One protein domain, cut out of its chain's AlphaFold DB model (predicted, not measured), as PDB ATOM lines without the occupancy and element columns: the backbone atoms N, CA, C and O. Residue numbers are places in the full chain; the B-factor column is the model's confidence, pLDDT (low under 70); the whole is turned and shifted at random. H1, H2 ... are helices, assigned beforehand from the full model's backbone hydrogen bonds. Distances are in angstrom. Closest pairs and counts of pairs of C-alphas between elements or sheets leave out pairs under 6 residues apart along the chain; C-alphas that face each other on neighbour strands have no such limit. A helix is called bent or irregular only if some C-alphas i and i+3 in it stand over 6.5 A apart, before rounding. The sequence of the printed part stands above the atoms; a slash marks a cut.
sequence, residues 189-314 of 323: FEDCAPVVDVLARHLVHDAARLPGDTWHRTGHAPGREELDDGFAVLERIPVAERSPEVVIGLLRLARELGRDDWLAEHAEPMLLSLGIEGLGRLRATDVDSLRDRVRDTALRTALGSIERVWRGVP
ATOM      1  N   PHE A 189     -15.393  11.332 -21.908       82.44
ATOM      2  CA  PHE A 189     -15.643  10.700 -20.619       82.44
ATOM      3  C   PHE A 189     -15.050   9.284 -20.524       82.44
ATOM      4  O   PHE A 189     -14.427   8.937 -19.516       82.44
ATOM      5  N   GLU A 190     -15.190   8.496 -21.589       86.94
ATOM      6  CA  GLU A 190     -14.617   7.157 -21.738       86.94
ATOM      7  C   GLU A 190     -13.093   7.107 -21.524       86.94
ATOM      8  O   GLU A 190     -12.578   6.122 -20.984       86.94
ATOM      9  N   ASP A 191     -12.389   8.190 -21.856       90.12
ATOM     10  CA  ASP A 191     -10.932   8.294 -21.785       90.12
ATOM     11  C   ASP A 191     -10.444   8.871 -20.443       90.12
ATOM     12  O   ASP A 191      -9.300   8.640 -20.037       90.12
ATOM     13  N   CYS A 192     -11.305   9.563 -19.691       86.31
ATOM     14  CA  CYS A 192     -10.944  10.132 -18.391       86.31
ATOM     15  C   CYS A 192     -10.539   9.052 -17.381       86.31
ATOM     16  O   CYS A 192      -9.543   9.201 -16.668       86.31
ATOM     17  N   ALA A 193     -11.292   7.949 -17.308       80.94
ATOM     18  CA  ALA A 193     -11.073   6.947 -16.271       80.94
ATOM     19  C   ALA A 193      -9.710   6.238 -16.364       80.94
ATOM     20  O   ALA A 193      -9.006   6.163 -15.349       80.94
ATOM     21  N   PRO A 194      -9.273   5.764 -17.546       87.62
ATOM     22  CA  PRO A 194      -7.930   5.224 -17.692       87.62
ATOM     23  C   PRO A 194      -6.824   6.246 -17.408       87.62
ATOM     24  O   PRO A 194      -5.805   5.864 -16.836       87.62
ATOM     25  N   VAL A 195      -7.008   7.518 -17.777       89.00
ATOM     26  CA  VAL A 195      -6.009   8.567 -17.516       89.00
ATOM     27  C   VAL A 195      -5.851   8.832 -16.023       89.00
ATOM     28  O   VAL A 195      -4.724   8.849 -15.530       89.00
ATOM     29  N   VAL A 196      -6.955   8.959 -15.281       83.50
ATOM     30  CA  VAL A 196      -6.919   9.136 -13.820       83.50
ATOM     31  C   VAL A 196      -6.262   7.939 -13.129       83.50
ATOM     32  O   VAL A 196      -5.472   8.119 -12.208       83.50
ATOM     33  N   ASP A 197      -6.525   6.716 -13.592       80.12
ATOM     34  CA  ASP A 197      -5.867   5.507 -13.078       80.12
ATOM     35  C   ASP A 197      -4.347   5.517 -13.337       80.12
ATOM     36  O   ASP A 197      -3.571   5.180 -12.439       80.12
ATOM     37  N   VAL A 198      -3.899   5.945 -14.525       86.38
ATOM     38  CA  VAL A 198      -2.466   6.126 -14.826       86.38
ATOM     39  C   VAL A 198      -1.855   7.188 -13.911       86.38
ATOM     40  O   VAL A 198      -0.848   6.906 -13.260       86.38
ATOM     41  N   LEU A 199      -2.483   8.361 -13.800       85.62
ATOM     42  CA  LEU A 199      -2.040   9.447 -12.924       85.62
ATOM     43  C   LEU A 199      -1.903   8.986 -11.474       85.62
ATOM     44  O   LEU A 199      -0.835   9.133 -10.887       85.62
ATOM     45  N   ALA A 200      -2.942   8.363 -10.917       76.62
ATOM     46  CA  ALA A 200      -2.937   7.889  -9.538       76.62
ATOM     47  C   ALA A 200      -1.823   6.861  -9.290       76.62
ATOM     48  O   ALA A 200      -1.154   6.903  -8.263       76.62
ATOM     49  N   ARG A 201      -1.571   5.939 -10.230       80.69
ATOM     50  CA  ARG A 201      -0.467   4.969 -10.096       80.69
ATOM     51  C   ARG A 201       0.902   5.637 -10.133       80.69
ATOM     52  O   ARG A 201       1.784   5.230  -9.377       80.69
ATOM     53  N   HIS A 202       1.077   6.621 -11.010       84.31
ATOM     54  CA  HIS A 202       2.314   7.387 -11.110       84.31
ATOM     55  C   HIS A 202       2.559   8.217  -9.847       84.31
ATOM     56  O   HIS A 202       3.651   8.150  -9.290       84.31
ATOM     57  N   LEU A 203       1.525   8.869  -9.318       77.50
ATOM     58  CA  LEU A 203       1.593   9.660  -8.087       77.50
ATOM     59  C   LEU A 203       1.947   8.798  -6.878       77.50
ATOM     60  O   LEU A 203       2.899   9.123  -6.177       77.50
ATOM     61  N   VAL A 204       1.311   7.632  -6.713       72.25
ATOM     62  CA  VAL A 204       1.683   6.657  -5.669       72.25
ATOM     63  C   VAL A 204       3.166   6.286  -5.762       72.25
ATOM     64  O   VAL A 204       3.846   6.140  -4.746       72.25
ATOM     65  N   HIS A 205       3.668   6.084  -6.982       77.31
ATOM     66  CA  HIS A 205       5.053   5.685  -7.203       77.31
ATOM     67  C   HIS A 205       6.046   6.832  -6.963       77.31
ATOM     68  O   HIS A 205       7.155   6.597  -6.474       77.31
ATOM     69  N   ASP A 206       5.649   8.061  -7.278       76.38
ATOM     70  CA  ASP A 206       6.497   9.248  -7.215       76.38
ATOM     71  C   ASP A 206       6.346  10.031  -5.904       76.38
ATOM     72  O   ASP A 206       7.180  10.886  -5.619       76.38
ATOM     73  N   ALA A 207       5.370   9.699  -5.055       69.19
ATOM     74  CA  ALA A 207       5.072  10.397  -3.802       69.19
ATOM     75  C   ALA A 207       6.295  10.570  -2.886       69.19
ATOM     76  O   ALA A 207       6.455  11.603  -2.250       69.19
ATOM     77  N   ALA A 208       7.197   9.583  -2.839       65.31
ATOM     78  CA  ALA A 208       8.418   9.657  -2.030       65.31
ATOM     79  C   ALA A 208       9.518  10.554  -2.633       65.31
ATOM     80  O   ALA A 208      10.511  10.841  -1.967       65.31
ATOM     81  N   ARG A 209       9.388  10.924  -3.910       67.88
ATOM     82  CA  ARG A 209      10.383  11.669  -4.694       67.88
ATOM     83  C   ARG A 209       9.942  13.074  -5.041       67.88
ATOM     84  O   ARG A 209      10.821  13.884  -5.301       67.88
ATOM     85  N   LEU A 210       8.639  13.344  -5.066       64.06
ATOM     86  CA  LEU A 210       8.104  14.690  -5.206       64.06
ATOM     87  C   LEU A 210       8.559  15.498  -3.984       64.06
ATOM     88  O   LEU A 210       8.184  15.144  -2.862       64.06
ATOM     89  N   PRO A 211       9.392  16.545  -4.148       58.81
ATOM     90  CA  PRO A 211       9.650  17.472  -3.055       58.81
ATOM     91  C   PRO A 211       8.321  17.911  -2.416       58.81
ATOM     92  O   PRO A 211       7.364  18.256  -3.117       58.81
ATOM     93  N   GLY A 212       8.230  17.922  -1.083       54.16
ATOM     94  CA  GLY A 212       7.022  18.421  -0.400       54.16
ATOM     95  C   GLY A 212       6.663  19.858  -0.815       54.16
ATOM     96  O   GLY A 212       5.528  20.294  -0.688       54.16
ATOM     97  N   ASP A 213       7.642  20.569  -1.371       52.59
ATOM     98  CA  ASP A 213       7.663  21.947  -1.831       52.59
ATOM     99  C   ASP A 213       7.618  22.143  -3.363       52.59
ATOM    100  O   ASP A 213       7.529  23.294  -3.791       52.59
ATOM    101  N   THR A 214       7.643  21.090  -4.197       53.62
ATOM    102  CA  THR A 214       7.454  21.213  -5.675       53.62
ATOM    103  C   THR A 214       6.101  21.838  -5.972       53.62
ATOM    104  O   THR A 214       5.977  22.885  -6.594       53.62
ATOM    105  N   TRP A 215       5.103  21.275  -5.311       50.59
ATOM    106  CA  TRP A 215       3.759  21.782  -5.188       50.59
ATOM    107  C   TRP A 215       3.732  23.256  -4.716       50.59
ATOM    108  O   TRP A 215       3.063  24.096  -5.308       50.59
ATOM    109  N   HIS A 216       4.484  23.637  -3.680       46.41
ATOM    110  CA  HIS A 216       4.407  24.995  -3.113       46.41
ATOM    111  C   HIS A 216       5.017  26.106  -3.987       46.41
ATOM    112  O   HIS A 216       4.744  27.283  -3.740       46.41
ATOM    113  N   ARG A 217       5.831  25.774  -4.997       45.97
ATOM    114  CA  ARG A 217       6.577  26.761  -5.800       45.97
ATOM    115  C   ARG A 217       5.780  27.414  -6.929       45.97
ATOM    116  O   ARG A 217       6.206  28.460  -7.412       45.97
ATOM    117  N   THR A 218       4.622  26.881  -7.308       48.62
ATOM    118  CA  THR A 218       3.790  27.445  -8.389       48.62
ATOM    119  C   THR A 218       2.891  28.604  -7.941       48.62
ATOM    120  O   THR A 218       2.171  29.174  -8.758       48.62
ATOM    121  N   GLY A 219       2.922  29.004  -6.661       41.75
ATOM    122  CA  GLY A 219       2.168  30.157  -6.140       41.75
ATOM    123  C   GLY A 219       0.646  29.966  -6.061       41.75
ATOM    124  O   GLY A 219      -0.040  30.831  -5.523       41.75
ATOM    125  N   HIS A 220       0.138  28.828  -6.534       47.72
ATOM    126  CA  HIS A 220      -1.242  28.367  -6.390       47.72
ATOM    127  C   HIS A 220      -1.256  27.342  -5.250       47.72
ATOM    128  O   HIS A 220      -0.249  26.669  -5.029       47.72
ATOM    129  N   ALA A 221      -2.333  27.252  -4.460       51.34
ATOM    130  CA  ALA A 221      -2.413  26.269  -3.377       51.34
ATOM    131  C   ALA A 221      -2.329  24.861  -3.996       51.34
ATOM    132  O   ALA A 221      -3.280  24.424  -4.640       51.34
ATOM    133  N   PRO A 222      -1.198  24.152  -3.862       58.97
ATOM    134  CA  PRO A 222      -0.845  23.157  -4.862       58.97
ATOM    135  C   PRO A 222      -1.817  21.999  -4.925       58.97
ATOM    136  O   PRO A 222      -2.190  21.471  -3.875       58.97
ATOM    137  N   GLY A 223      -2.180  21.546  -6.114       63.06
ATOM    138  CA  GLY A 223      -3.026  20.374  -6.250       63.06
ATOM    139  C   GLY A 223      -4.475  20.619  -5.840       63.06
ATOM    140  O   GLY A 223      -5.296  19.762  -6.118       63.06
ATOM    141  N   ARG A 224      -4.831  21.730  -5.169       77.69
ATOM    142  CA  ARG A 224      -6.230  21.998  -4.811       77.69
ATOM    143  C   ARG A 224      -7.019  22.393  -6.048       77.69
ATOM    144  O   ARG A 224      -8.075  21.823  -6.253       77.69
ATOM    145  N   GLU A 225      -6.491  23.290  -6.875       71.88
ATOM    146  CA  GLU A 225      -7.135  23.656  -8.142       71.88
ATOM    147  C   GLU A 225      -7.258  22.443  -9.062       71.88
ATOM    148  O   GLU A 225      -8.318  22.208  -9.618       71.88
ATOM    149  N   GLU A 226      -6.232  21.597  -9.138       72.31
ATOM    150  CA  GLU A 226      -6.268  20.392  -9.964       72.31
ATOM    151  C   GLU A 226      -7.211  19.316  -9.401       72.31
ATOM    152  O   GLU A 226      -7.844  18.581 -10.162       72.31
ATOM    153  N   LEU A 227      -7.336  19.217  -8.072       81.75
ATOM    154  CA  LEU A 227      -8.344  18.379  -7.418       81.75
ATOM    155  C   LEU A 227      -9.754  18.936  -7.613       81.75
ATOM    156  O   LEU A 227     -10.673  18.150  -7.823       81.75
ATOM    157  N   ASP A 228      -9.924  20.254  -7.557       83.88
ATOM    158  CA  ASP A 228     -11.192  20.945  -7.783       83.88
ATOM    159  C   ASP A 228     -11.613  20.814  -9.253       83.88
ATOM    160  O   ASP A 228     -12.770  20.512  -9.526       83.88
ATOM    161  N   ASP A 229     -10.676  20.909 -10.196       75.50
ATOM    162  CA  ASP A 229     -10.891  20.640 -11.617       75.50
ATOM    163  C   ASP A 229     -11.237  19.167 -11.847       75.50
ATOM    164  O   ASP A 229     -12.229  18.849 -12.508       75.50
ATOM    165  N   GLY A 230     -10.469  18.245 -11.256       79.06
ATOM    166  CA  GLY A 230     -10.754  16.811 -11.303       79.06
ATOM    167  C   GLY A 230     -12.120  16.471 -10.702       79.06
ATOM    168  O   GLY A 230     -12.854  15.637 -11.240       79.06
ATOM    169  N   PHE A 231     -12.505  17.152  -9.624       86.75
ATOM    170  CA  PHE A 231     -13.817  17.014  -9.009       86.75
ATOM    171  C   PHE A 231     -14.921  17.617  -9.863       86.75
ATOM    172  O   PHE A 231     -15.935  16.960 -10.063       86.75
ATOM    173  N   ALA A 232     -14.719  18.798 -10.440       84.38
ATOM    174  CA  ALA A 232     -15.665  19.419 -11.356       84.38
ATOM    175  C   ALA A 232     -15.905  18.537 -12.591       84.38
ATOM    176  O   ALA A 232     -17.036  18.427 -13.068       84.38
ATOM    177  N   VAL A 233     -14.869  17.853 -13.091       77.19
ATOM    178  CA  VAL A 233     -15.005  16.826 -14.134       77.19
ATOM    179  C   VAL A 233     -15.838  15.648 -13.625       77.19
ATOM    180  O   VAL A 233     -16.773  15.232 -14.309       77.19
ATOM    181  N   LEU A 234     -15.567  15.149 -12.415       83.88
ATOM    182  CA  LEU A 234     -16.355  14.082 -11.792       83.88
ATOM    183  C   LEU A 234     -17.831  14.467 -11.594       83.88
ATOM    184  O   LEU A 234     -18.723  13.639 -11.785       83.88
ATOM    185  N   GLU A 235     -18.111  15.717 -11.234       88.31
ATOM    186  CA  GLU A 235     -19.466  16.222 -11.016       88.31
ATOM    187  C   GLU A 235     -20.291  16.303 -12.301       88.31
ATOM    188  O   GLU A 235     -21.503  16.092 -12.252       88.31
ATOM    189  N   ARG A 236     -19.646  16.507 -13.456       83.56
ATOM    190  CA  ARG A 236     -20.306  16.462 -14.774       83.56
ATOM    191  C   ARG A 236     -20.785  15.062 -15.154       83.56
ATOM    192  O   ARG A 236     -21.632  14.935 -16.034       83.56
ATOM    193  N   ILE A 237     -20.266  14.023 -14.501       78.06
ATOM    194  CA  ILE A 237     -20.604  12.628 -14.780       78.06
ATOM    195  C   ILE A 237     -21.809  12.227 -13.916       78.06
ATOM    196  O   ILE A 237     -21.733  12.342 -12.681       78.06
ATOM    197  N   PRO A 238     -22.913  11.729 -14.514       88.06
ATOM    198  CA  PRO A 238     -24.045  11.206 -13.760       88.06
ATOM    199  C   PRO A 238     -23.587  10.153 -12.753       88.06
ATOM    200  O   PRO A 238     -22.794   9.280 -13.086       88.06
ATOM    201  N   VAL A 239     -24.102  10.194 -11.521       88.50
ATOM    202  CA  VAL A 239     -23.656   9.298 -10.434       88.50
ATOM    203  C   VAL A 239     -23.690   7.819 -10.839       88.50
ATOM    204  O   VAL A 239     -22.766   7.084 -10.514       88.50
ATOM    205  N   ALA A 240     -24.707   7.401 -11.597       86.62
ATOM    206  CA  ALA A 240     -24.854   6.025 -12.072       86.62
ATOM    207  C   ALA A 240     -23.784   5.587 -13.092       86.62
ATOM    208  O   ALA A 240     -23.590   4.392 -13.293       86.62
ATOM    209  N   GLU A 241     -23.101   6.537 -13.732       83.31
ATOM    210  CA  GLU A 241     -22.074   6.298 -14.750       83.31
ATOM    211  C   GLU A 241     -20.655   6.484 -14.199       83.31
ATOM    212  O   GLU A 241     -19.682   6.127 -14.862       83.31
ATOM    213  N   ARG A 242     -20.501   7.010 -12.975       86.44
ATOM    214  CA  ARG A 242     -19.182   7.234 -12.369       86.44
ATOM    215  C   ARG A 242     -18.460   5.906 -12.161       86.44
ATOM    216  O   ARG A 242     -18.879   5.070 -11.363       86.44
ATOM    217  N   SER A 243     -17.325   5.742 -12.835       86.19
ATOM    218  CA  SER A 243     -16.428   4.615 -12.587       86.19
ATOM    219  C   SER A 243     -15.859   4.709 -11.164       86.19
ATOM    220  O   SER A 243     -15.282   5.744 -10.802       86.19
ATOM    221  N   PRO A 244     -15.960   3.636 -10.356       89.44
ATOM    222  CA  PRO A 244     -15.372   3.617  -9.026       89.44
ATOM    223  C   PRO A 244     -13.870   3.902  -9.002       89.44
ATOM    224  O   PRO A 244     -13.375   4.519  -8.063       89.44
ATOM    225  N   GLU A 245     -13.148   3.495 -10.047       82.44
ATOM    226  CA  GLU A 245     -11.714   3.742 -10.210       82.44
ATOM    227  C   GLU A 245     -11.385   5.232 -10.184       82.44
ATOM    228  O   GLU A 245     -10.396   5.616  -9.565       82.44
ATOM    229  N   VAL A 246     -12.209   6.064 -10.825       80.06
ATOM    230  CA  VAL A 246     -11.978   7.512 -10.925       80.06
ATOM    231  C   VAL A 246     -12.157   8.176  -9.576       80.06
ATOM    232  O   VAL A 246     -11.283   8.916  -9.133       80.06
ATOM    233  N   VAL A 247     -13.262   7.866  -8.898       89.88
ATOM    234  CA  VAL A 247     -13.557   8.409  -7.569       89.88
ATOM    235  C   VAL A 247     -12.462   8.003  -6.585       89.88
ATOM    236  O   VAL A 247     -11.897   8.845  -5.894       89.88
ATOM    237  N   ILE A 248     -12.110   6.715  -6.550       89.38
ATOM    238  CA  ILE A 248     -11.062   6.201  -5.664       89.38
ATOM    239  C   ILE A 248      -9.696   6.796  -6.034       89.38
ATOM    240  O   ILE A 248      -8.915   7.121  -5.142       89.38
ATOM    241  N   GLY A 249      -9.402   6.952  -7.326       82.56
ATOM    242  CA  GLY A 249      -8.180   7.587  -7.819       82.56
ATOM    243  C   GLY A 249      -8.046   9.029  -7.340       82.56
ATOM    244  O   GLY A 249      -7.000   9.390  -6.811       82.56
ATOM    245  N   LEU A 250      -9.121   9.815  -7.431       85.94
ATOM    246  CA  LEU A 250      -9.148  11.208  -6.985       85.94
ATOM    247  C   LEU A 250      -9.006  11.332  -5.458       85.94
ATOM    248  O   LEU A 250      -8.236  12.157  -4.974       85.94
ATOM    249  N   LEU A 251      -9.665  10.457  -4.688       90.44
ATOM    250  CA  LEU A 251      -9.502  10.398  -3.228       90.44
ATOM    251  C   LEU A 251      -8.068  10.036  -2.817       90.44
ATOM    252  O   LEU A 251      -7.520  10.615  -1.878       90.44
ATOM    253  N   ARG A 252      -7.443   9.081  -3.515       86.75
ATOM    254  CA  ARG A 252      -6.038   8.716  -3.279       86.75
ATOM    255  C   ARG A 252      -5.103   9.867  -3.616       86.75
ATOM    256  O   ARG A 252      -4.220  10.157  -2.815       86.75
ATOM    257  N   LEU A 253      -5.343  10.539  -4.740       80.31
ATOM    258  CA  LEU A 253      -4.580  11.711  -5.147       80.31
ATOM    259  C   LEU A 253      -4.657  12.813  -4.085       80.31
ATOM    260  O   LEU A 253      -3.626  13.296  -3.631       80.31
ATOM    261  N   ALA A 254      -5.856  13.149  -3.604       86.12
ATOM    262  CA  ALA A 254      -6.019  14.162  -2.564       86.12
ATOM    263  C   ALA A 254      -5.274  13.811  -1.266       86.12
ATOM    264  O   ALA A 254      -4.634  14.671  -0.659       86.12
ATOM    265  N   ARG A 255      -5.290  12.532  -0.871       87.06
ATOM    266  CA  ARG A 255      -4.510  12.035   0.273       87.06
ATOM    267  C   ARG A 255      -3.009  12.195   0.046       87.06
ATOM    268  O   ARG A 255      -2.301  12.627   0.947       87.06
ATOM    269  N   GLU A 256      -2.523  11.822  -1.130       75.12
ATOM    270  CA  GLU A 256      -1.098  11.871  -1.478       75.12
ATOM    271  C   GLU A 256      -0.569  13.302  -1.585       75.12
ATOM    272  O   GLU A 256       0.574  13.558  -1.218       75.12
ATOM    273  N   LEU A 257      -1.424  14.246  -1.974       74.88
ATOM    274  CA  LEU A 257      -1.134  15.681  -1.956       74.88
ATOM    275  C   LEU A 257      -1.223  16.305  -0.550       74.88
ATOM    276  O   LEU A 257      -1.010  17.509  -0.401       74.88
ATOM    277  N   GLY A 258      -1.565  15.525   0.483       80.00
ATOM    278  CA  GLY A 258      -1.736  16.022   1.852       80.00
ATOM    279  C   GLY A 258      -2.896  17.014   1.998       80.00
ATOM    280  O   GLY A 258      -2.849  17.908   2.844       80.00
ATOM    281  N   ARG A 259      -3.931  16.901   1.157       88.06
ATOM    282  CA  ARG A 259      -5.094  17.803   1.126       88.06
ATOM    283  C   ARG A 259      -6.192  17.303   2.057       88.06
ATOM    284  O   ARG A 259      -7.276  16.903   1.637       88.06
ATOM    285  N   ASP A 260      -5.876  17.290   3.349       88.69
ATOM    286  CA  ASP A 260      -6.776  16.804   4.397       88.69
ATOM    287  C   ASP A 260      -8.059  17.630   4.521       88.69
ATOM    288  O   ASP A 260      -9.119  17.072   4.804       88.69
ATOM    289  N   ASP A 261      -7.964  18.938   4.289       90.19
ATOM    290  CA  ASP A 261      -9.086  19.874   4.234       90.19
ATOM    291  C   ASP A 261     -10.037  19.533   3.083       90.19
ATOM    292  O   ASP A 261     -11.239  19.381   3.298       90.19
ATOM    293  N   TRP A 262      -9.484  19.318   1.890       93.00
ATOM    294  CA  TRP A 262     -10.239  18.915   0.709       93.00
ATOM    295  C   TRP A 262     -10.894  17.540   0.903       93.00
ATOM    296  O   TRP A 262     -12.078  17.356   0.638       93.00
ATOM    297  N   LEU A 263     -10.160  16.564   1.448       94.62
ATOM    298  CA  LEU A 263     -10.723  15.249   1.761       94.62
ATOM    299  C   LEU A 263     -11.851  15.338   2.791       94.62
ATOM    300  O   LEU A 263     -12.845  14.628   2.666       94.62
ATOM    301  N   ALA A 264     -11.715  16.185   3.812       93.75
ATOM    302  CA  ALA A 264     -12.765  16.380   4.808       93.75
ATOM    303  C   ALA A 264     -14.048  16.972   4.199       93.75
ATOM    304  O   ALA A 264     -15.138  16.695   4.699       93.75
ATOM    305  N   GLU A 265     -13.921  17.762   3.134       95.38
ATOM    306  CA  GLU A 265     -15.035  18.375   2.413       95.38
ATOM    307  C   GLU A 265     -15.686  17.405   1.409       95.38
ATOM    308  O   GLU A 265     -16.911  17.267   1.384       95.38
ATOM    309  N   HIS A 266     -14.883  16.680   0.626       95.81
ATOM    310  CA  HIS A 266     -15.368  15.971  -0.563       95.81
ATOM    311  C   HIS A 266     -15.427  14.441  -0.432       95.81
ATOM    312  O   HIS A 266     -16.143  13.791  -1.201       95.81
ATOM    313  N   ALA A 267     -14.730  13.830   0.536       96.12
ATOM    314  CA  ALA A 267     -14.579  12.373   0.557       96.12
ATOM    315  C   ALA A 267     -15.883  11.612   0.806       96.12
ATOM    316  O   ALA A 267     -16.159  10.613   0.144       96.12
ATOM    317  N   GLU A 268     -16.695  12.062   1.759       95.94
ATOM    318  CA  GLU A 268     -17.940  11.378   2.105       95.94
ATOM    319  C   GLU A 268     -18.977  11.413   0.962       95.94
ATOM    320  O   GLU A 268     -19.435  10.334   0.574       95.94
ATOM    321  N   PRO A 269     -19.290  12.570   0.338       95.19
ATOM    322  CA  PRO A 269     -20.150  12.614  -0.849       95.19
ATOM    323  C   PRO A 269     -19.667  11.707  -1.989       95.19
ATOM    324  O   PRO A 269     -20.467  11.023  -2.632       95.19
ATOM    325  N   MET A 270     -18.354  11.658  -2.220       95.56
ATOM    326  CA  MET A 270     -17.745  10.786  -3.224       95.56
ATOM    327  C   MET A 270     -17.941   9.306  -2.909       95.56
ATOM    328  O   MET A 270     -18.375   8.541  -3.767       95.56
ATOM    329  N   LEU A 271     -17.658   8.891  -1.678       96.00
ATOM    330  CA  LEU A 271     -17.807   7.501  -1.256       96.00
ATOM    331  C   LEU A 271     -19.265   7.038  -1.298       96.00
ATOM    332  O   LEU A 271     -19.534   5.905  -1.694       96.00
ATOM    333  N   LEU A 272     -20.209   7.919  -0.962       95.06
ATOM    334  CA  LEU A 272     -21.640   7.636  -1.088       95.06
ATOM    335  C   LEU A 272     -22.063   7.382  -2.544       95.06
ATOM    336  O   LEU A 272     -23.024   6.651  -2.778       95.06
ATOM    337  N   SER A 273     -21.328   7.916  -3.525       94.44
ATOM    338  CA  SER A 273     -21.606   7.691  -4.949       94.44
ATOM    339  C   SER A 273     -21.164   6.314  -5.472       94.44
ATOM    340  O   SER A 273     -21.625   5.901  -6.531       94.44
ATOM    341  N   LEU A 274     -20.313   5.575  -4.744       91.38
ATOM    342  CA  LEU A 274     -19.672   4.343  -5.233       91.38
ATOM    343  C   LEU A 274     -20.533   3.071  -5.155       91.38
ATOM    344  O   LEU A 274     -20.186   2.059  -5.769       91.38
ATOM    345  N   GLY A 275     -21.622   3.081  -4.383       90.69
ATOM    346  CA  GLY A 275     -22.359   1.858  -4.048       90.69
ATOM    347  C   GLY A 275     -21.487   0.798  -3.344       90.69
ATOM    348  O   GLY A 275     -20.301   0.991  -3.085       90.69
ATOM    349  N   ILE A 276     -22.066  -0.359  -3.012       89.75
ATOM    350  CA  ILE A 276     -21.352  -1.405  -2.249       89.75
ATOM    351  C   ILE A 276     -20.219  -2.035  -3.073       89.75
ATOM    352  O   ILE A 276     -19.121  -2.241  -2.557       89.75
ATOM    353  N   GLU A 277     -20.464  -2.317  -4.355       89.44
ATOM    354  CA  GLU A 277     -19.459  -2.927  -5.233       89.44
ATOM    355  C   GLU A 277     -18.248  -2.012  -5.449       89.44
ATOM    356  O   GLU A 277     -17.111  -2.482  -5.408       89.44
ATOM    357  N   GLY A 278     -18.473  -0.704  -5.630       91.19
ATOM    358  CA  GLY A 278     -17.398   0.272  -5.788       91.19
ATOM    359  C   GLY A 278     -16.581   0.445  -4.509       91.19
ATOM    360  O   GLY A 278     -15.353   0.446  -4.571       91.19
ATOM    361  N   LEU A 279     -17.231   0.490  -3.340       94.62
ATOM    362  CA  LEU A 279     -16.532   0.518  -2.049       94.62
ATOM    363  C   LEU A 279     -15.626  -0.705  -1.857       94.62
ATOM    364  O   LEU A 279     -14.520  -0.568  -1.337       94.62
ATOM    365  N   GLY A 280     -16.037  -1.879  -2.348       90.88
ATOM    366  CA  GLY A 280     -15.220  -3.096  -2.330       90.88
ATOM    367  C   GLY A 280     -13.899  -3.005  -3.112       90.88
ATOM    368  O   GLY A 280     -13.031  -3.856  -2.924       90.88
ATOM    369  N   ARG A 281     -13.716  -1.980  -3.962       91.19
ATOM    370  CA  ARG A 281     -12.476  -1.721  -4.725       91.19
ATOM    371  C   ARG A 281     -11.470  -0.826  -3.995       91.19
ATOM    372  O   ARG A 281     -10.357  -0.622  -4.496       91.19
ATOM    373  N   LEU A 282     -11.833  -0.277  -2.835       91.25
ATOM    374  CA  LEU A 282     -10.884   0.430  -1.972       91.25
ATOM    375  C   LEU A 282      -9.742  -0.517  -1.572       91.25
ATOM    376  O   LEU A 282      -9.888  -1.734  -1.604       91.25
ATOM    377  N   ARG A 283      -8.580   0.021  -1.206       88.69
ATOM    378  CA  ARG A 283      -7.490  -0.741  -0.572       88.69
ATOM    379  C   ARG A 283      -7.520  -0.519   0.936       88.69
ATOM    380  O   ARG A 283      -8.082   0.472   1.400       88.69
ATOM    381  N   ALA A 284      -6.833  -1.380   1.688       86.94
ATOM    382  CA  ALA A 284      -6.662  -1.232   3.140       86.94
ATOM    383  C   ALA A 284      -6.211   0.182   3.528       86.94
ATOM    384  O   ALA A 284      -6.861   0.846   4.330       86.94
ATOM    385  N   THR A 285      -5.189   0.690   2.840       84.44
ATOM    386  CA  THR A 285      -4.652   2.042   3.036       84.44
ATOM    387  C   THR A 285      -5.671   3.151   2.789       84.44
ATOM    388  O   THR A 285      -5.584   4.213   3.397       84.44
ATOM    389  N   ASP A 286      -6.632   2.940   1.887       91.19
ATOM    390  CA  ASP A 286      -7.661   3.939   1.596       91.19
ATOM    391  C   ASP A 286      -8.690   3.964   2.717       91.19
ATOM    392  O   ASP A 286      -8.999   5.031   3.242       91.19
ATOM    393  N   VAL A 287      -9.156   2.785   3.137       93.06
ATOM    394  CA  VAL A 287     -10.120   2.644   4.231       93.06
ATOM    395  C   VAL A 287      -9.570   3.226   5.529       93.06
ATOM    396  O   VAL A 287     -10.275   4.000   6.176       93.06
ATOM    397  N   ASP A 288      -8.314   2.927   5.869       90.44
ATOM    398  CA  ASP A 288      -7.654   3.475   7.058       90.44
ATOM    399  C   ASP A 288      -7.632   5.014   7.019       90.44
ATOM    400  O   ASP A 288      -7.961   5.669   8.005       90.44
ATOM    401  N   SER A 289      -7.324   5.607   5.860       89.25
ATOM    402  CA  SER A 289      -7.281   7.068   5.709       89.25
ATOM    403  C   SER A 289      -8.660   7.744   5.680       89.25
ATOM    404  O   SER A 289      -8.791   8.896   6.083       89.25
ATOM    405  N   LEU A 290      -9.704   7.062   5.210       94.19
ATOM    406  CA  LEU A 290     -11.025   7.669   4.999       94.19
ATOM    407  C   LEU A 290     -11.965   7.483   6.194       94.19
ATOM    408  O   LEU A 290     -12.890   8.275   6.372       94.19
ATOM    409  N   ARG A 291     -11.722   6.476   7.038       92.12
ATOM    410  CA  ARG A 291     -12.589   6.107   8.167       92.12
ATOM    411  C   ARG A 291     -12.953   7.278   9.074       92.12
ATOM    412  O   ARG A 291     -14.133   7.470   9.364       92.12
ATOM    413  N   ASP A 292     -11.958   8.044   9.504       91.31
ATOM    414  CA  ASP A 292     -12.162   9.128  10.472       91.31
ATOM    415  C   ASP A 292     -12.845  10.352   9.845       91.31
ATOM    416  O   ASP A 292     -13.347  11.225  10.554       91.31
ATOM    417  N   ARG A 293     -12.898  10.402   8.508       92.44
ATOM    418  CA  ARG A 293     -13.462  11.510   7.727       92.44
ATOM    419  C   ARG A 293     -14.930  11.284   7.366       92.44
ATOM    420  O   ARG A 293     -15.670  12.251   7.236       92.44
ATOM    421  N   VAL A 294     -15.373  10.029   7.266       95.12
ATOM    422  CA  VAL A 294     -16.777   9.683   6.994       95.12
ATOM    423  C   VAL A 294     -17.624   9.874   8.244       95.12
ATOM    424  O   VAL A 294     -17.261   9.371   9.306       95.12
ATOM    425  N   ARG A 295     -18.776  10.541   8.137       95.69
ATOM    426  CA  ARG A 295     -19.759  10.709   9.221       95.69
ATOM    427  C   ARG A 295     -20.940   9.751   9.094       95.69
ATOM    428  O   ARG A 295     -21.451   9.301  10.121       95.69
ATOM    429  N   ASP A 296     -21.333   9.400   7.873       96.94
ATOM    430  CA  ASP A 296     -22.428   8.474   7.608       96.94
ATOM    431  C   ASP A 296     -22.203   7.094   8.248       96.94
ATOM    432  O   ASP A 296     -21.143   6.466   8.145       96.94
ATOM    433  N   THR A 297     -23.233   6.609   8.941       96.12
ATOM    434  CA  THR A 297     -23.134   5.387   9.750       96.12
ATOM    435  C   THR A 297     -23.139   4.133   8.878       96.12
ATOM    436  O   THR A 297     -22.441   3.162   9.192       96.12
ATOM    437  N   ALA A 298     -23.884   4.142   7.769       94.81
ATOM    438  CA  ALA A 298     -23.939   3.010   6.852       94.81
ATOM    439  C   ALA A 298     -22.605   2.850   6.114       94.81
ATOM    440  O   ALA A 298     -22.058   1.747   6.058       94.81
ATOM    441  N   LEU A 299     -22.023   3.956   5.652       95.62
ATOM    442  CA  LEU A 299     -20.723   3.979   5.002       95.62
ATOM    443  C   LEU A 299     -19.600   3.560   5.962       95.62
ATOM    444  O   LEU A 299     -18.780   2.717   5.600       95.62
ATOM    445  N   ARG A 300     -19.596   4.035   7.218       95.81
ATOM    446  CA  ARG A 300     -18.666   3.536   8.254       95.81
ATOM    447  C   ARG A 300     -18.784   2.031   8.465       95.81
ATOM    448  O   ARG A 300     -17.769   1.346   8.574       95.81
ATOM    449  N   THR A 301     -20.012   1.519   8.507       94.62
ATOM    450  CA  THR A 301     -20.273   0.083   8.669       94.62
ATOM    451  C   THR A 301     -19.732  -0.706   7.476       94.62
ATOM    452  O   THR A 301     -19.051  -1.713   7.667       94.62
ATOM    453  N   ALA A 302     -19.961  -0.225   6.251       94.62
ATOM    454  CA  ALA A 302     -19.433  -0.835   5.034       94.62
ATOM    455  C   ALA A 302     -17.894  -0.857   5.025       94.62
ATOM    456  O   ALA A 302     -17.297  -1.914   4.817       94.62
ATOM    457  N   LEU A 303     -17.249   0.271   5.339       95.06
ATOM    458  CA  LEU A 303     -15.792   0.372   5.464       95.06
ATOM    459  C   LEU A 303     -15.236  -0.564   6.550       95.06
ATOM    460  O   LEU A 303     -14.194  -1.191   6.358       95.06
ATOM    461  N   GLY A 304     -15.936  -0.705   7.679       92.94
ATOM    462  CA  GLY A 304     -15.585  -1.653   8.739       92.94
ATOM    463  C   GLY A 304     -15.672  -3.115   8.291       92.94
ATOM    464  O   GLY A 304     -14.795  -3.913   8.613       92.94
ATOM    465  N   SER A 305     -16.691  -3.482   7.514       90.75
ATOM    466  CA  SER A 305     -16.812  -4.830   6.940       90.75
ATOM    467  C   SER A 305     -15.688  -5.142   5.957       90.75
ATOM    468  O   SER A 305     -15.090  -6.212   6.038       90.75
ATOM    469  N   ILE A 306     -15.352  -4.193   5.084       90.56
ATOM    470  CA  ILE A 306     -14.248  -4.333   4.130       90.56
ATOM    471  C   ILE A 306     -12.912  -4.543   4.868       90.56
ATOM    472  O   ILE A 306     -12.158  -5.461   4.543       90.56
ATOM    473  N   GLU A 307     -12.637  -3.758   5.913       91.06
ATOM    474  CA  GLU A 307     -11.421  -3.915   6.719       91.06
ATOM    475  C   GLU A 307     -11.362  -5.281   7.429       91.06
ATOM    476  O   GLU A 307     -10.302  -5.908   7.445       91.06
ATOM    477  N   ARG A 308     -12.483  -5.772   7.983       89.25
ATOM    478  CA  ARG A 308     -12.546  -7.100   8.629       89.25
ATOM    479  C   ARG A 308     -12.174  -8.219   7.659       89.25
ATOM    480  O   ARG A 308     -11.368  -9.078   8.021       89.25
ATOM    481  N   VAL A 309     -12.701  -8.167   6.432       88.31
ATOM    482  CA  VAL A 309     -12.378  -9.129   5.366       88.31
ATOM    483  C   VAL A 309     -10.878  -9.125   5.071       88.31
ATOM    484  O   VAL A 309     -10.263 -10.187   5.009       88.31
ATOM    485  N   TRP A 310     -10.255  -7.950   4.948       87.12
ATOM    486  CA  TRP A 310      -8.820  -7.863   4.653       87.12
ATOM    487  C   TRP A 310      -7.916  -8.255   5.813       87.12
ATOM    488  O   TRP A 310      -6.887  -8.888   5.594       87.12
ATOM    489  N   ARG A 311      -8.285  -7.899   7.046       86.50
ATOM    490  CA  ARG A 311      -7.521  -8.277   8.243       86.50
ATOM    491  C   ARG A 311      -7.718  -9.744   8.631       86.50
ATOM    492  O   ARG A 311      -7.113 -10.193   9.598       86.50
ATOM    493  N   GLY A 312      -8.546 -10.483   7.887       83.62
ATOM    494  CA  GLY A 312      -8.815 -11.895   8.133       83.62
ATOM    495  C   GLY A 312      -9.489 -12.137   9.480       83.62
ATOM    496  O   GLY A 312      -9.345 -13.224  10.034       83.62
ATOM    497  N   VAL A 313     -10.190 -11.136  10.026       76.44
ATOM    498  CA  VAL A 313     -10.961 -11.304  11.259       76.44
ATOM    499  C   VAL A 313     -12.205 -12.104  10.880       76.44
ATOM    500  O   VAL A 313     -13.033 -11.584  10.126       76.44
ATOM    501  N   PRO A 314     -12.347 -13.359  11.339       68.25
ATOM    502  CA  PRO A 314     -13.506 -14.168  10.993       68.25
ATOM    503  C   PRO A 314     -14.777 -13.454  11.460       68.25
ATOM    504  O   PRO A 314     -14.820 -12.969  12.592       68.25
TER     505      PRO A 314
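What this domain is: This is residues 189 to 314 of the 323 residues of an uncharacterized protein of Streptomyces sp. SceaMP-e96 (UniProt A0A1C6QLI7). Three helices, H3, H4 and H5, run up and down side by side as a small bundle with H4 in the middle of the domain, and the long H1 packs on H4. The helical hairpin of H7 and H8 lies toward one end with the short H6 beside it, while a poorly predicted stretch bearing the small H2 loops out toward the other end. The printed part has 126 residues with eight named helices, H1 to H8 in order, and no named strand; the class is all helix. It is compact, with a radius of gyration of the C-alphas of 14.7 A, yet elongated in outline, spanning 48 by 31 by 25 A.

Where its parts are: H1, residues 189 to 206, begins at C-alpha 189 (-15.643, 10.700, -20.619) and is 25.9 A long. H2 is residues 215 to 218, H3 residues 224 to 235, 15.7 A. H4, residues 244 to 256, is 18.1 A long and begins at C-alpha 244 (-15.372, 3.617, -9.026). H5, residues 260 to 272, measures 18.3 A. H6 is residues 275 to 279 and H7 residues 284 to 290. H8, residues 297 to 310, is 20.2 A long and ends at C-alpha 310 (-8.820, -7.863, 4.653). H5 is irregular, with C-alphas 265 and 268 7.6 A apart; H1 and H2 are only just irregular, with 6.52 A from C-alpha 190 to 193 and 6.51 A from C-alpha 215 to 218.

How they stand to each other: H4 is the hub, touching four helices. H1 touches it, closest at the C-alphas of Ala 193 and Val 246, 5.5 A, the same way at a shallow tilt of 33 degrees, only just short of steep. H3 and H4 form a hairpin, closest at the C-alphas of Leu 227 and Ala 254, 6.8 A, with a shallow tilt of 13 degrees. H4 and H5 form another, closest at the C-alphas of Ala 254 and Leu 263, 6.5 A, tilted 15 degrees. H6 only just touches H4, through residues 244 to 245 of H4, with 3 pairs of C-alphas within 8 A; the C-alphas of Pro 244 and Gly 278 are closest, 5.1 A. H7 and H8 form a hairpin, closest at the C-alphas of Val 287 and Leu 303, 6.2 A. H2 touches no helix. Every O i to N i+4 pair is within hydrogen-bond range in H3, H4, H6, H7 and H8, against 12 of 14 in H1 and 7 of 9 in H5; H2 is too short for such a pair.

The domain as a whole: The C-alphas of Gly 219 and Pro 314 are farthest apart, 50.0 A. The printed part has no cut, and no link is long. Mean pLDDT of the printed part is 82.9; residues 207 to 223 and residue 314 are under 70.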